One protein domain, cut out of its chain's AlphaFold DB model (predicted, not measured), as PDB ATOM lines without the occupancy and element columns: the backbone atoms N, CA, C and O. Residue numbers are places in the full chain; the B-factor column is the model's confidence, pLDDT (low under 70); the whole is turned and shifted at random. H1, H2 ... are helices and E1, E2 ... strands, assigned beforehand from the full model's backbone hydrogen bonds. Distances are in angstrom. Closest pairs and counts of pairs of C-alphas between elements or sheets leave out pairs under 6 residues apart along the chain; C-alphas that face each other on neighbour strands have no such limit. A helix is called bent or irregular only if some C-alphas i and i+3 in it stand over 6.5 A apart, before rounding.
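This is residues 153 to 262 of the 275 residues of an uncharacterized protein of Variovorax sp. PAMC26660 (UniProt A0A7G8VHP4). A strongly twisted sheet of four antiparallel strands has two helices over one face: the long H1 along the edge strand E4, and the shorter H2 over E2. The small helix H3 lies near the end of the sheet where E4 begins, and residues 198 to 209 make a wide loop between E1 and E2. The printed part has 110 residues, with three named helices and four named strands in the order H1 H2 E1 E2 E3 H3 E4; the sheet's order is E1 - E2 - E3 - E4. The class is mixed, helices and strands, and the whole is compact, with a radius of gyration of the C-alphas of 14.5 A and spans of 44 by 29 by 19 A.

H1, residues 153 to 171, is on the sheet at a height of 7.3 A and runs along E4, residues 252 to 261, at 6 degrees on the local plane. Their closest C-alphas, of Glu 163 and Cys 260, are 5.8 A apart. H2, residues 180 to 189, is on the same face at a height of 8.9 A, along E2, residues 210 to 215, at 10 degrees on the local plane; their closest C-alphas, of Phe 187 and Cys 213, are 7.0 A apart. H1 and H2 are apart, and with the sheet they form two layers, helices on one face of a sheet. E1, residues 193 to 197, E2 and E3, residues 225 to 233, form a meander, each strand the antiparallel neighbour of the one before. E1 and E2 are a hairpin, with N 195 and O 212 2.9 A apart, within hydrogen-bond range. E2 and E3 are also a hairpin, with N 213 and O 228 at 2.8 A. H3, residues 244 to 248, only grazes the sheet and only just touches H2, with 3 pairs of C-alphas within 8 A; the closest are those of Arg 181 and Met 248, 5.0 A apart. E4 is antiparallel to E3, with N 229 and O 257 at 2.8 A. Every O i to N i+4 pair is within hydrogen-bond range in H2 and H3, but 12 of 15 in H1.

H1 begins at C-alpha 153 (168.498, 122.555, 93.701) and measures 27.8 A. It is irregular, with C-alphas 157 and 160 7.4 A apart, and has a kink of 56 degrees near residue 160. H2 measures 14.2 A, E1 12.6 A, E2 16.4 A, E3 25.4 A and H3 6.4 A. E3 begins at C-alpha 225 (162.816, 131.022, 105.526). E4 measures 25.0 A, bends by 58 degrees at residue 255 and ends at C-alpha 261 (163.967, 126.362, 106.804).

The two C-alphas farthest apart, of Gln 153 and Asp 236, are 44.8 A apart. The printed part has no cut, and the link from E1 to E2 is long, with 12 residues. The mean pLDDT of the printed part is 81.2; it is under 70 at residues 153 to 155, 198 to 208, 241 to 242 and 262.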
ATOM      1  N   GLN A 153     167.091 122.661  94.072       66.56
ATOM      2  CA  GLN A 153     168.498 122.555  93.701       66.56
ATOM      3  C   GLN A 153     169.277 123.833  94.043       66.56
ATOM      4  O   GLN A 153     170.383 123.759  94.576       66.56
ATOM      5  N   SER A 154     168.684 125.005  93.798       64.75
ATOM      6  CA  SER A 154     169.297 126.294  94.144       64.75
ATOM      7  C   SER A 154     169.387 126.506  95.657       64.75
ATOM      8  O   SER A 154     170.356 127.096  96.130       64.75
ATOM      9  N   LEU A 155     168.412 126.007  96.427       68.75
ATOM     10  CA  LEU A 155     168.455 126.058  97.889       68.75
ATOM     11  C   LEU A 155     169.535 125.130  98.452       68.75
ATOM     12  O   LEU A 155     170.329 125.562  99.278       68.75
ATOM     13  N   MET A 156     169.617 123.881  97.989       72.81
ATOM     14  CA  MET A 156     170.536 122.888  98.559       72.81
ATOM     15  C   MET A 156     172.019 123.255  98.406       72.81
ATOM     16  O   MET A 156     172.804 122.950  99.301       72.81
ATOM     17  N   ILE A 157     172.407 123.913  97.309       77.44
ATOM     18  CA  ILE A 157     173.813 124.269  97.050       77.44
ATOM     19  C   ILE A 157     174.284 125.407  97.964       77.44
ATOM     20  O   ILE A 157     175.378 125.351  98.524       77.44
ATOM     21  N   GLU A 158     173.465 126.445  98.129       81.62
ATOM     22  CA  GLU A 158     173.867 127.666  98.837       81.62
ATOM     23  C   GLU A 158     173.492 127.658 100.326       81.62
ATOM     24  O   GLU A 158     174.048 128.437 101.105       81.62
ATOM     25  N   ARG A 159     172.597 126.756 100.753       83.62
ATOM     26  CA  ARG A 159     172.087 126.692 102.129       83.62
ATOM     27  C   ARG A 159     173.175 126.629 103.205       83.62
ATOM     28  O   ARG A 159     173.064 127.421 104.134       83.62
ATOM     29  N   PRO A 160     174.236 125.801 103.121       87.25
ATOM     30  CA  PRO A 160     175.244 125.756 104.185       87.25
ATOM     31  C   PRO A 160     175.931 127.111 104.414       87.25
ATOM     32  O   PRO A 160     176.150 127.527 105.549       87.25
ATOM     33  N   LYS A 161     176.218 127.852 103.336       88.38
ATOM     34  CA  LYS A 161     176.773 129.213 103.431       88.38
ATOM     35  C   LYS A 161     175.737 130.195 103.977       88.38
ATOM     36  O   LYS A 161     176.078 131.093 104.748       88.38
ATOM     37  N   ALA A 162     174.482 130.031 103.568       88.06
ATOM     38  CA  ALA A 162     173.373 130.857 104.010       88.06
ATOM     39  C   ALA A 162     173.094 130.694 105.513       88.06
ATOM     40  O   ALA A 162     172.884 131.697 106.187       88.06
ATOM     41  N   GLU A 163     173.173 129.471 106.046       91.31
ATOM     42  CA  GLU A 163     173.003 129.165 107.472       91.31
ATOM     43  C   GLU A 163     174.075 129.842 108.323       91.31
ATOM     44  O   GLU A 163     173.736 130.520 109.288       91.31
ATOM     45  N   VAL A 164     175.350 129.761 107.925       91.88
ATOM     46  CA  VAL A 164     176.443 130.460 108.625       91.88
ATOM     47  C   VAL A 164     176.224 131.974 108.607       91.88
ATOM     48  O   VAL A 164     176.360 132.642 109.631       91.88
ATOM     49  N   LYS A 165     175.847 132.533 107.450       90.19
ATOM     50  CA  LYS A 165     175.585 133.972 107.319       90.19
ATOM     51  C   LYS A 165     174.380 134.414 108.154       90.19
ATOM     52  O   LYS A 165     174.407 135.502 108.726       90.19
ATOM     53  N   PHE A 166     173.340 133.586 108.211       91.69
ATOM     54  CA  PHE A 166     172.147 133.847 109.000       91.69
ATOM     55  C   PHE A 166     172.451 133.788 110.497       91.69
ATOM     56  O   PHE A 166     172.178 134.766 111.190       91.69
ATOM     57  N   ALA A 167     173.111 132.728 110.970       91.56
ATOM     58  CA  ALA A 167     173.542 132.594 112.359       91.56
ATOM     59  C   ALA A 167     174.375 133.805 112.804       91.56
ATOM     60  O   ALA A 167     174.010 134.485 113.761       91.56
ATOM     61  N   ALA A 168     175.389 134.182 112.019       90.00
ATOM     62  CA  ALA A 168     176.225 135.347 112.306       90.00
ATOM     63  C   ALA A 168     175.444 136.676 112.330       90.00
ATOM     64  O   ALA A 168     175.848 137.622 113.007       90.00
ATOM     65  N   SER A 169     174.344 136.794 111.576       89.81
ATOM     66  CA  SER A 169     173.489 137.989 111.611       89.81
ATOM     67  C   SER A 169     172.657 138.075 112.892       89.81
ATOM     68  O   SER A 169     172.492 139.171 113.421       89.81
ATOM     69  N   ILE A 170     172.199 136.932 113.411       92.31
ATOM     70  CA  ILE A 170     171.425 136.848 114.655       92.31
ATOM     71  C   ILE A 170     172.333 136.982 115.881       92.31
ATOM     72  O   ILE A 170     171.973 137.674 116.828       92.31
ATOM     73  N   GLU A 171     173.534 136.403 115.859       88.62
ATOM     74  CA  GLU A 171     174.511 136.520 116.954       88.62
ATOM     75  C   GLU A 171     174.883 137.977 117.264       88.62
ATOM     76  O   GLU A 171     175.052 138.341 118.427       88.62
ATOM     77  N   ARG A 172     174.936 138.845 116.244       88.00
ATOM     78  CA  ARG A 172     175.201 140.287 116.412       88.00
ATOM     79  C   ARG A 172     174.138 141.022 117.219       88.00
ATOM     80  O   ARG A 172     174.418 142.112 117.704       88.00
ATOM     81  N   LEU A 173     172.944 140.448 117.354       85.44
ATOM     82  CA  LEU A 173     171.881 140.999 118.189       85.44
ATOM     83  C   LEU A 173     172.119 140.719 119.686       85.44
ATOM     84  O   LEU A 173     171.393 141.254 120.508       85.44
ATOM     85  N   MET A 174     173.119 139.896 120.048       79.06
ATOM     86  CA  MET A 174     173.530 139.605 121.434       79.06
ATOM     87  C   MET A 174     172.372 139.198 122.366       79.06
ATOM     88  O   MET A 174     172.333 139.556 123.539       79.06
ATOM     89  N   LEU A 175     171.423 138.421 121.841       84.00
ATOM     90  CA  LEU A 175     170.149 138.141 122.515       84.00
ATOM     91  C   LEU A 175     170.273 137.198 123.721       84.00
ATOM     92  O   LEU A 175     169.449 137.259 124.630       84.00
ATOM     93  N   ALA A 176     171.262 136.302 123.739       83.31
ATOM     94  CA  ALA A 176     171.431 135.331 124.819       83.31
ATOM     95  C   ALA A 176     171.825 136.024 126.138       83.31
ATOM     96  O   ALA A 176     172.754 136.825 126.177       83.31
ATOM     97  N   GLY A 177     171.109 135.721 127.223       80.69
ATOM     98  CA  GLY A 177     171.188 136.432 128.506       80.69
ATOM     99  C   GLY A 177     170.403 137.754 128.542       80.69
ATOM    100  O   GLY A 177     170.221 138.335 129.616       80.69
ATOM    101  N   GLY A 178     169.902 138.215 127.392       86.50
ATOM    102  CA  GLY A 178     169.132 139.446 127.227       86.50
ATOM    103  C   GLY A 178     167.655 139.321 127.615       86.50
ATOM    104  O   GLY A 178     167.176 138.267 128.050       86.50
ATOM    105  N   SER A 179     166.928 140.434 127.495       90.06
ATOM    106  CA  SER A 179     165.479 140.491 127.732       90.06
ATOM    107  C   SER A 179     164.703 139.878 126.560       90.06
ATOM    108  O   SER A 179     164.996 140.160 125.397       90.06
ATOM    109  N   ALA A 180     163.669 139.080 126.852       89.75
ATOM    110  CA  ALA A 180     162.770 138.563 125.818       89.75
ATOM    111  C   ALA A 180     161.995 139.689 125.105       89.75
ATOM    112  O   ALA A 180     161.754 139.597 123.902       89.75
ATOM    113  N   ARG A 181     161.656 140.769 125.824       90.38
ATOM    114  CA  ARG A 181     161.015 141.976 125.275       90.38
ATOM    115  C   ARG A 181     161.894 142.656 124.222       90.38
ATOM    116  O   ARG A 181     161.426 142.958 123.126       90.38
ATOM    117  N   GLU A 182     163.169 142.863 124.544       88.25
ATOM    118  CA  GLU A 182     164.157 143.465 123.636       88.25
ATOM    119  C   GLU A 182     164.365 142.590 122.392       88.25
ATOM    120  O   GLU A 182     164.283 143.078 121.262       88.25
ATOM    121  N   ALA A 183     164.523 141.275 122.588       90.25
ATOM    122  CA  ALA A 183     164.628 140.313 121.494       90.25
ATOM    123  C   ALA A 183     163.405 140.365 120.566       90.25
ATOM    124  O   ALA A 183     163.554 140.477 119.347       90.25
ATOM    125  N   TYR A 184     162.192 140.349 121.129       88.62
ATOM    126  CA  TYR A 184     160.954 140.483 120.361       88.62
ATOM    127  C   TYR A 184     160.926 141.795 119.564       88.62
ATOM    128  O   TYR A 184     160.626 141.780 118.371       88.62
ATOM    129  N   GLY A 185     161.322 142.918 120.173       86.56
ATOM    130  CA  GLY A 185     161.435 144.214 119.499       86.56
ATOM    131  C   GLY A 185     162.383 144.195 118.293       86.56
ATOM    132  O   GLY A 185     162.024 144.703 117.225       86.56
ATOM    133  N   HIS A 186     163.558 143.566 118.419       88.81
ATOM    134  CA  HIS A 186     164.502 143.386 117.308       88.81
ATOM    135  C   HIS A 186     163.878 142.608 116.150       88.81
ATOM    136  O   HIS A 186     163.907 143.059 115.003       88.81
ATOM    137  N   PHE A 187     163.253 141.469 116.446       89.44
ATOM    138  CA  PHE A 187     162.626 140.637 115.425       89.44
ATOM    139  C   PHE A 187     161.451 141.338 114.737       89.44
ATOM    140  O   PHE A 187     161.360 141.316 113.507       89.44
ATOM    141  N   MET A 188     160.601 142.036 115.493       84.44
ATOM    142  CA  MET A 188     159.496 142.821 114.935       84.44
ATOM    143  C   MET A 188     160.000 143.945 114.024       84.44
ATOM    144  O   MET A 188     159.447 144.164 112.942       84.44
ATOM    145  N   LYS A 189     161.080 144.630 114.422       83.12
ATOM    146  CA  LYS A 189     161.733 145.668 113.613       83.12
ATOM    147  C   LYS A 189     162.276 145.112 112.297       83.12
ATOM    148  O   LYS A 189     162.071 145.718 111.242       83.12
ATOM    149  N   ASP A 190     162.881 143.930 112.354       81.88
ATOM    150  CA  ASP A 190     163.451 143.231 111.201       81.88
ATOM    151  C   ASP A 190     162.417 142.437 110.385       81.88
ATOM    152  O   ASP A 190     162.778 141.732 109.434       81.88
ATOM    153  N   ARG A 191     161.122 142.629 110.679       81.81
ATOM    154  CA  ARG A 191     159.970 142.033 109.983       81.81
ATOM    155  C   ARG A 191     159.925 140.506 110.069       81.81
ATOM    156  O   ARG A 191     159.492 139.839 109.128       81.81
ATOM    157  N   PHE A 192     160.392 139.951 111.179       87.38
ATOM    158  CA  PHE A 192     160.094 138.573 111.537       87.38
ATOM    159  C   PHE A 192     158.672 138.482 112.085       87.38
ATOM    160  O   PHE A 192     158.171 139.395 112.742       87.38
ATOM    161  N   ASN A 193     158.049 137.344 111.823       88.75
ATOM    162  CA  ASN A 193     156.815 136.921 112.450       88.75
ATOM    163  C   ASN A 193     157.175 136.019 113.629       88.75
ATOM    164  O   ASN A 193     157.839 135.005 113.427       88.75
ATOM    165  N   CYS A 194     156.750 136.375 114.835       90.06
ATOM    166  CA  CYS A 194     157.082 135.667 116.064       90.06
ATOM    167  C   CYS A 194     155.842 135.061 116.724       90.06
ATOM    168  O   CYS A 194     154.769 135.660 116.702       90.06
ATOM    169  N   GLY A 195     155.984 133.900 117.348       89.81
ATOM    170  CA  GLY A 195     154.917 133.248 118.099       89.81
ATOM    171  C   GLY A 195     155.447 132.171 119.037       89.81
ATOM    172  O   GLY A 195     156.651 131.931 119.102       89.81
ATOM    173  N   LEU A 196     154.542 131.550 119.791       87.38
ATOM    174  CA  LEU A 196     154.892 130.498 120.740       87.38
ATOM    175  C   LEU A 196     154.775 129.122 120.085       87.38
ATOM    176  O   LEU A 196     153.769 128.813 119.443       87.38
ATOM    177  N   GLN A 197     155.786 128.281 120.281       82.00
ATOM    178  CA  GLN A 197     155.743 126.869 119.907       82.00
ATOM    179  C   GLN A 197     156.145 125.993 121.090       82.00
ATOM    180  O   GLN A 197     156.975 126.370 121.917       82.00
ATOM    181  N   VAL A 198     155.530 124.819 121.164       69.00
ATOM    182  CA  VAL A 198     155.927 123.746 122.076       69.00
ATOM    183  C   VAL A 198     156.632 122.700 121.221       69.00
ATOM    184  O   VAL A 198     156.194 122.433 120.105       69.00
ATOM    185  N   GLU A 199     157.749 122.164 121.702       61.53
ATOM    186  CA  GLU A 199     158.548 121.197 120.948       61.53
ATOM    187  C   GLU A 199     157.716 119.931 120.647       61.53
ATOM    188  O   GLU A 199     157.137 119.324 121.554       61.53
ATOM    189  N   GLU A 200     157.612 119.538 119.370       45.97
ATOM    190  CA  GLU A 200     156.885 118.326 118.970       45.97
ATOM    191  C   GLU A 200     157.558 117.081 119.570       45.97
ATOM    192  O   GLU A 200     158.753 116.852 119.394       45.97
ATOM    193  N   GLY A 201     156.780 116.266 120.288       43.16
ATOM    194  CA  GLY A 201     157.258 115.052 120.963       43.16
ATOM    195  C   GLY A 201     157.429 115.185 122.480       43.16
ATOM    196  O   GLY A 201     157.547 114.170 123.167       43.16
ATOM    197  N   ALA A 202     157.345 116.397 123.034       41.84
ATOM    198  CA  ALA A 202     157.341 116.632 124.476       41.84
ATOM    199  C   ALA A 202     155.902 116.739 125.015       41.84
ATOM    200  O   ALA A 202     155.421 117.800 125.403       41.84
ATOM    201  N   ALA A 203     155.183 115.616 125.027       35.94
ATOM    202  CA  ALA A 203     153.825 115.509 125.570       35.94
ATOM    203  C   ALA A 203     153.794 115.503 127.115       35.94
ATOM    204  O   ALA A 203     153.182 114.627 127.727       35.94
ATOM    205  N   THR A 204     154.455 116.460 127.771       41.72
ATOM    206  CA  THR A 204     154.404 116.600 129.232       41.72
ATOM    207  C   THR A 204     154.072 118.024 129.654       41.72
ATOM    208  O   THR A 204     154.717 119.004 129.283       41.72
ATOM    209  N   ALA A 205     153.032 118.123 130.481       42.94
ATOM    210  CA  ALA A 205     152.684 119.325 131.214       42.94
ATOM    211  C   ALA A 205     153.913 119.832 131.991       42.94
ATOM    212  O   ALA A 205     154.443 119.118 132.840       42.94
ATOM    213  N   GLY A 206     154.367 121.051 131.689       54.31
ATOM    214  CA  GLY A 206     155.418 121.731 132.453       54.31
ATOM    215  C   GLY A 206     156.595 122.280 131.648       54.31
ATOM    216  O   GLY A 206     157.398 123.017 132.221       54.31
ATOM    217  N   GLN A 207     156.720 121.990 130.348       62.62
ATOM    218  CA  GLN A 207     157.757 122.636 129.540       62.62
ATOM    219  C   GLN A 207     157.346 124.039 129.091       62.62
ATOM    220  O   GLN A 207     156.238 124.285 128.618       62.62
ATOM    221  N   SER A 208     158.280 124.969 129.279       68.94
ATOM    222  CA  SER A 208     158.136 126.362 128.879       68.94
ATOM    223  C   SER A 208     158.074 126.479 127.349       68.94
ATOM    224  O   SER A 208     158.965 125.952 126.683       68.94
ATOM    225  N   PRO A 209     157.074 127.176 126.778       80.19
ATOM    226  CA  PRO A 209     156.990 127.415 125.345       80.19
ATOM    227  C   PRO A 209     158.220 128.184 124.852       80.19
ATOM    228  O   PRO A 209     158.752 129.065 125.535       80.19
ATOM    229  N   GLN A 210     158.658 127.851 123.645       88.38
ATOM    230  CA  GLN A 210     159.729 128.542 122.942       88.38
ATOM    231  C   GLN A 210     159.155 129.725 122.166       88.38
ATOM    232  O   GLN A 210     158.045 129.654 121.632       88.38
ATOM    233  N   LEU A 211     159.927 130.807 122.075       89.31
ATOM    234  CA  LEU A 211     159.606 131.926 121.198       89.31
ATOM    235  C   LEU A 211     160.266 131.672 119.842       89.31
ATOM    236  O   LEU A 211     161.490 131.682 119.722       89.31
ATOM    237  N   VAL A 212     159.451 131.431 118.821       91.56
ATOM    238  CA  VAL A 212     159.909 131.155 117.459       91.56
ATOM    239  C   VAL A 212     159.624 132.365 116.591       91.56
ATOM    240  O   VAL A 212     158.487 132.815 116.514       91.56
ATOM    241  N   CYS A 213     160.650 132.877 115.924       91.56
ATOM    242  CA  CYS A 213     160.572 133.998 115.000       91.56
ATOM    243  C   CYS A 213     161.030 133.551 113.613       91.56
ATOM    244  O   CYS A 213     162.157 133.092 113.444       91.56
ATOM    245  N   ALA A 214     160.180 133.706 112.603       89.75
ATOM    246  CA  ALA A 214     160.468 133.313 111.231       89.75
ATOM    247  C   ALA A 214     160.265 134.475 110.259       89.75
ATOM    248  O   ALA A 214     159.360 135.297 110.414       89.75
ATOM    249  N   ARG A 215     161.093 134.529 109.218       86.00
ATOM    250  CA  ARG A 215     160.979 135.518 108.148       86.00
ATOM    251  C   ARG A 215     160.979 134.839 106.790       86.00
ATOM    252  O   ARG A 215     161.917 134.121 106.447       86.00
ATOM    253  N   THR A 216     159.959 135.138 105.990       79.19
ATOM    254  CA  THR A 216     159.848 134.688 104.599       79.19
ATOM    255  C   THR A 216     159.499 135.867 103.679       79.19
ATOM    256  O   THR A 216     158.495 136.531 103.934       79.19
ATOM    257  N   PRO A 217     160.272 136.119 102.606       75.25
ATOM    258  CA  PRO A 217     161.575 135.510 102.323       75.25
ATOM    259  C   PRO A 217     162.640 135.980 103.332       75.25
ATOM    260  O   PRO A 217     162.580 137.106 103.830       75.25
ATOM    261  N   SER A 218     163.647 135.149 103.610       74.25
ATOM    262  CA  SER A 218     164.716 135.464 104.578       74.25
ATOM    263  C   SER A 218     165.612 136.640 104.152       74.25
ATOM    264  O   SER A 218     166.288 137.239 104.985       74.25
ATOM    265  N   ARG A 219     165.619 136.968 102.848       76.50
ATOM    266  CA  ARG A 219     166.543 137.897 102.161       76.50
ATOM    267  C   ARG A 219     168.006 137.443 102.101       76.50
ATOM    268  O   ARG A 219     168.861 138.202 101.648       76.50
ATOM    269  N   ILE A 220     168.301 136.210 102.498       77.94
ATOM    270  CA  ILE A 220     169.618 135.591 102.350       77.94
ATOM    271  C   ILE A 220     169.548 134.586 101.200       77.94
ATOM    272  O   ILE A 220     168.747 133.653 101.222       77.94
ATOM    273  N   THR A 221     170.391 134.765 100.182       78.88
ATOM    274  CA  THR A 221     170.520 133.810  99.072       78.88
ATOM    275  C   THR A 221     170.778 132.403  99.607       78.88
ATOM    276  O   THR A 221     171.660 132.224 100.440       78.88
ATOM    277  N   GLY A 222     170.010 131.413  99.141       77.12
ATOM    278  CA  GLY A 222     170.101 130.027  99.621       77.12
ATOM    279  C   GLY A 222     169.298 129.723 100.892       77.12
ATOM    280  O   GLY A 222     169.240 128.569 101.302       77.12
ATOM    281  N   CYS A 223     168.641 130.718 101.494       80.31
ATOM    282  CA  CYS A 223     167.791 130.561 102.672       80.31
ATOM    283  C   CYS A 223     166.387 131.074 102.344       80.31
ATOM    284  O   CYS A 223     166.183 132.272 102.149       80.31
ATOM    285  N   TRP A 224     165.399 130.190 102.243       81.06
ATOM    286  CA  TRP A 224     164.036 130.627 101.936       81.06
ATOM    287  C   TRP A 224     163.372 131.285 103.143       81.06
ATOM    288  O   TRP A 224     162.975 132.450 103.089       81.06
ATOM    289  N   GLU A 225     163.297 130.544 104.243       84.25
ATOM    290  CA  GLU A 225     162.816 131.022 105.526       84.25
ATOM    291  C   GLU A 225     163.985 131.031 106.508       84.25
ATOM    292  O   GLU A 225     164.639 130.013 106.710       84.25
ATOM    293  N   GLY A 226     164.253 132.186 107.110       88.62
ATOM    294  CA  GLY A 226     165.158 132.261 108.253       88.62
ATOM    295  C   GLY A 226     164.332 132.097 109.517       88.62
ATOM    296  O   GLY A 226     163.442 132.919 109.752       88.62
ATOM    297  N   ARG A 227     164.598 131.058 110.308       91.69
ATOM    298  CA  ARG A 227     163.897 130.793 111.567       91.69
ATOM    299  C   ARG A 227     164.859 130.852 112.743       91.69
ATOM    300  O   ARG A 227     165.944 130.280 112.712       91.69
ATOM    301  N   VAL A 228     164.437 131.556 113.782       93.12
ATOM    302  CA  VAL A 228     165.130 131.680 115.057       93.12
ATOM    303  C   VAL A 228     164.227 131.118 116.141       93.12
ATOM    304  O   VAL A 228     163.117 131.603 116.338       93.12
ATOM    305  N   THR A 229     164.709 130.110 116.848       93.25
ATOM    306  CA  THR A 229     164.038 129.504 117.993       93.25
ATOM    307  C   THR A 229     164.767 129.930 119.254       93.25
ATOM    308  O   THR A 229     165.964 129.677 119.404       93.25
ATOM    309  N   MET A 230     164.051 130.590 120.156       92.56
ATOM    310  CA  MET A 230     164.579 131.064 121.426       92.56
ATOM    311  C   MET A 230     163.977 130.271 122.576       92.56
ATOM    312  O   MET A 230     162.756 130.230 122.753       92.56
ATOM    313  N   THR A 231     164.849 129.698 123.400       91.19
ATOM    314  CA  THR A 231     164.451 129.185 124.708       91.19
ATOM    315  C   THR A 231     164.390 130.357 125.668       91.19
ATOM    316  O   THR A 231     165.372 131.079 125.855       91.19
ATOM    317  N   VAL A 232     163.220 130.550 126.268       88.12
ATOM    318  CA  VAL A 232     162.947 131.665 127.165       88.12
ATOM    319  C   VAL A 232     162.686 131.122 128.566       88.12
ATOM    320  O   VAL A 232     161.908 130.188 128.758       88.12
ATOM    321  N   GLN A 233     163.368 131.696 129.551       88.94
ATOM    322  CA  GLN A 233     163.105 131.471 130.965       88.94
ATOM    323  C   GLN A 233     161.958 132.383 131.383       88.94
ATOM    324  O   GLN A 233     162.152 133.580 131.607       88.94
ATOM    325  N   TRP A 234     160.759 131.816 131.442       85.56
ATOM    326  CA  TRP A 234     159.562 132.549 131.827       85.56
ATOM    327  C   TRP A 234     159.402 132.581 133.353       85.56
ATOM    328  O   TRP A 234     159.589 131.545 133.994       85.56
ATOM    329  N   PRO A 235     159.015 133.727 133.939       83.06
ATOM    330  CA  PRO A 235     158.800 133.849 135.381       83.06
ATOM    331  C   PRO A 235     157.679 132.945 135.907       83.06
ATOM    332  O   PRO A 235     157.827 132.326 136.958       83.06
ATOM    333  N   ASP A 236     156.562 132.864 135.178       81.56
ATOM    334  CA  ASP A 236     155.429 131.992 135.505       81.56
ATOM    335  C   ASP A 236     155.013 131.180 134.266       81.56
ATOM    336  O   ASP A 236     154.179 131.635 133.473       81.56
ATOM    337  N   PRO A 237     155.569 129.963 134.087       73.44
ATOM    338  CA  PRO A 237     155.291 129.126 132.925       73.44
ATOM    339  C   PRO A 237     153.815 128.788 132.713       73.44
ATOM    340  O   PRO A 237     153.392 128.524 131.589       73.44
ATOM    341  N   THR A 238     153.011 128.826 133.778       74.12
ATOM    342  CA  THR A 238     151.594 128.446 133.732       74.12
ATOM    343  C   THR A 238     150.692 129.536 133.151       74.12
ATOM    344  O   THR A 238     149.574 129.244 132.736       74.12
ATOM    345  N   LYS A 239     151.177 130.784 133.073       73.06
ATOM    346  CA  LYS A 239     150.407 131.951 132.602       73.06
ATOM    347  C   LYS A 239     150.879 132.520 131.269       73.06
ATOM    348  O   LYS A 239     150.346 133.530 130.817       73.06
ATOM    349  N   ILE A 240     151.867 131.898 130.627       70.06
ATOM    350  CA  ILE A 240     152.422 132.418 129.370       70.06
ATOM    351  C   ILE A 240     151.351 132.452 128.286       70.06
ATOM    352  O   ILE A 240     151.241 133.438 127.566       70.06
ATOM    353  N   SER A 241     150.538 131.399 128.188       66.25
ATOM    354  CA  SER A 241     149.513 131.311 127.153       66.25
ATOM    355  C   SER A 241     148.506 132.449 127.257       66.25
ATOM    356  O   SER A 241     148.107 132.960 126.225       66.25
ATOM    357  N   SER A 242     148.106 132.878 128.455       69.50
ATOM    358  CA  SER A 242     147.088 133.919 128.647       69.50
ATOM    359  C   SER A 242     147.645 135.340 128.736       69.50
ATOM    360  O   SER A 242     146.864 136.287 128.664       69.50
ATOM    361  N   ASN A 243     148.962 135.508 128.898       76.94
ATOM    362  CA  ASN A 243     149.565 136.821 129.112       76.94
ATOM    363  C   ASN A 243     151.022 136.918 128.618       76.94
ATOM    364  O   ASN A 243     151.916 137.356 129.346       76.94
ATOM    365  N   VAL A 244     151.282 136.468 127.389       80.62
ATOM    366  CA  VAL A 244     152.653 136.354 126.864       80.62
ATOM    367  C   VAL A 244     153.392 137.693 126.858       80.62
ATOM    368  O   VAL A 244     154.561 137.731 127.230       80.62
ATOM    369  N   PHE A 245     152.715 138.790 126.496       80.12
ATOM    370  CA  PHE A 245     153.335 140.113 126.404       80.12
ATOM    371  C   PHE A 245     153.858 140.560 127.773       80.12
ATOM    372  O   PHE A 245     155.071 140.669 127.932       80.12
ATOM    373  N   HIS A 246     153.019 140.662 128.806       81.81
ATOM    374  CA  HIS A 246     153.492 141.100 130.127       81.81
ATOM    375  C   HIS A 246     154.538 140.160 130.760       81.81
ATOM    376  O   HIS A 246     155.354 140.593 131.571       81.81
ATOM    377  N   GLN A 247     154.567 138.875 130.387       84.81
ATOM    378  CA  GLN A 247     155.614 137.950 130.843       84.81
ATOM    379  C   GLN A 247     156.983 138.238 130.191       84.81
ATOM    380  O   GLN A 247     158.011 137.950 130.803       84.81
ATOM    381  N   MET A 248     157.033 138.826 128.986       86.50
ATOM    382  CA  MET A 248     158.291 139.120 128.277       86.50
ATOM    383  C   MET A 248     159.172 140.155 128.988       86.50
ATOM    384  O   MET A 248     160.392 140.103 128.833       86.50
ATOM    385  N   ASP A 249     158.587 141.057 129.780       83.50
ATOM    386  CA  ASP A 249     159.321 142.114 130.493       83.50
ATOM    387  C   ASP A 249     160.355 141.553 131.470       83.50
ATOM    388  O   ASP A 249     161.442 142.103 131.652       83.50
ATOM    389  N   THR A 250     160.016 140.427 132.093       86.00
ATOM    390  CA  THR A 250     160.831 139.779 133.126       86.00
ATOM    391  C   THR A 250     161.410 138.445 132.665       86.00
ATOM    392  O   THR A 250     162.233 137.857 133.367       86.00
ATOM    393  N   ALA A 251     161.045 137.991 131.465       89.31
ATOM    394  CA  ALA A 251     161.592 136.791 130.860       89.31
ATOM    395  C   ALA A 251     162.967 137.038 130.221       89.31
ATOM    396  O   ALA A 251     163.260 138.101 129.661       89.31
ATOM    397  N   ARG A 252     163.823 136.017 130.292       90.75
ATOM    398  CA  ARG A 252     165.200 136.060 129.783       90.75
ATOM    399  C   ARG A 252     165.404 135.024 128.693       90.75
ATOM    400  O   ARG A 252     164.964 133.885 128.828       90.75
ATOM    401  N   VAL A 253     166.104 135.398 127.627       91.25
ATOM    402  CA  VAL A 253     166.500 134.449 126.580       91.25
ATOM    403  C   VAL A 253     167.710 133.665 127.080       91.25
ATOM    404  O   VAL A 253     168.745 134.254 127.379       91.25
ATOM    405  N   SER A 254     167.603 132.343 127.181       89.50
ATOM    406  CA  SER A 254     168.707 131.488 127.639       89.50
ATOM    407  C   SER A 254     169.504 130.883 126.488       89.50
ATOM    408  O   SER A 254     170.715 130.721 126.594       89.50
ATOM    409  N   MET A 255     168.834 130.562 125.382       90.56
ATOM    410  CA  MET A 255     169.446 129.923 124.223       90.56
ATOM    411  C   MET A 255     168.781 130.409 122.941       90.56
ATOM    412  O   MET A 255     167.573 130.641 122.908       90.56
ATOM    413  N   VAL A 256     169.579 130.518 121.881       91.94
ATOM    414  CA  VAL A 256     169.131 130.883 120.538       91.94
ATOM    415  C   VAL A 256     169.614 129.816 119.565       91.94
ATOM    416  O   VAL A 256     170.798 129.489 119.537       91.94
ATOM    417  N   LYS A 257     168.699 129.281 118.758       92.81
ATOM    418  CA  LYS A 257     168.985 128.374 117.646       92.81
ATOM    419  C   LYS A 257     168.494 129.013 116.356       92.81
ATOM    420  O   LYS A 257     167.389 129.545 116.315       92.81
ATOM    421  N   THR A 258     169.289 128.941 115.299       93.19
ATOM    422  CA  THR A 258     168.929 129.466 113.978       93.19
ATOM    423  C   THR A 258     168.897 128.353 112.947       93.19
ATOM    424  O   THR A 258     169.755 127.473 112.970       93.19
ATOM    425  N   GLU A 259     167.968 128.426 112.003       91.12
ATOM    426  CA  GLU A 259     167.896 127.508 110.871       91.12
ATOM    427  C   GLU A 259     167.451 128.226 109.593       91.12
ATOM    428  O   GLU A 259     166.672 129.183 109.628       91.12
ATOM    429  N   CYS A 260     167.937 127.736 108.452       87.31
ATOM    430  CA  CYS A 260     167.353 128.049 107.155       87.31
ATOM    431  C   CYS A 260     166.335 126.969 106.802       87.31
ATOM    432  O   CYS A 260     166.686 125.900 106.297       87.31
ATOM    433  N   ALA A 261     165.069 127.255 107.090       77.44
ATOM    434  CA  ALA A 261     163.967 126.362 106.804       77.44
ATOM    435  C   ALA A 261     163.647 126.358 105.301       77.44
ATOM    436  O   ALA A 261     163.703 127.372 104.590       77.44
ATOM    437  N   VAL A 262     163.338 125.162 104.814       66.94
ATOM    438  CA  VAL A 262     162.991 124.879 103.425       66.94
ATOM    439  C   VAL A 262     161.463 124.866 103.330       66.94
ATOM    440  O   VAL A 262     160.826 124.323 104.234       66.94
TER     441      VAL A 262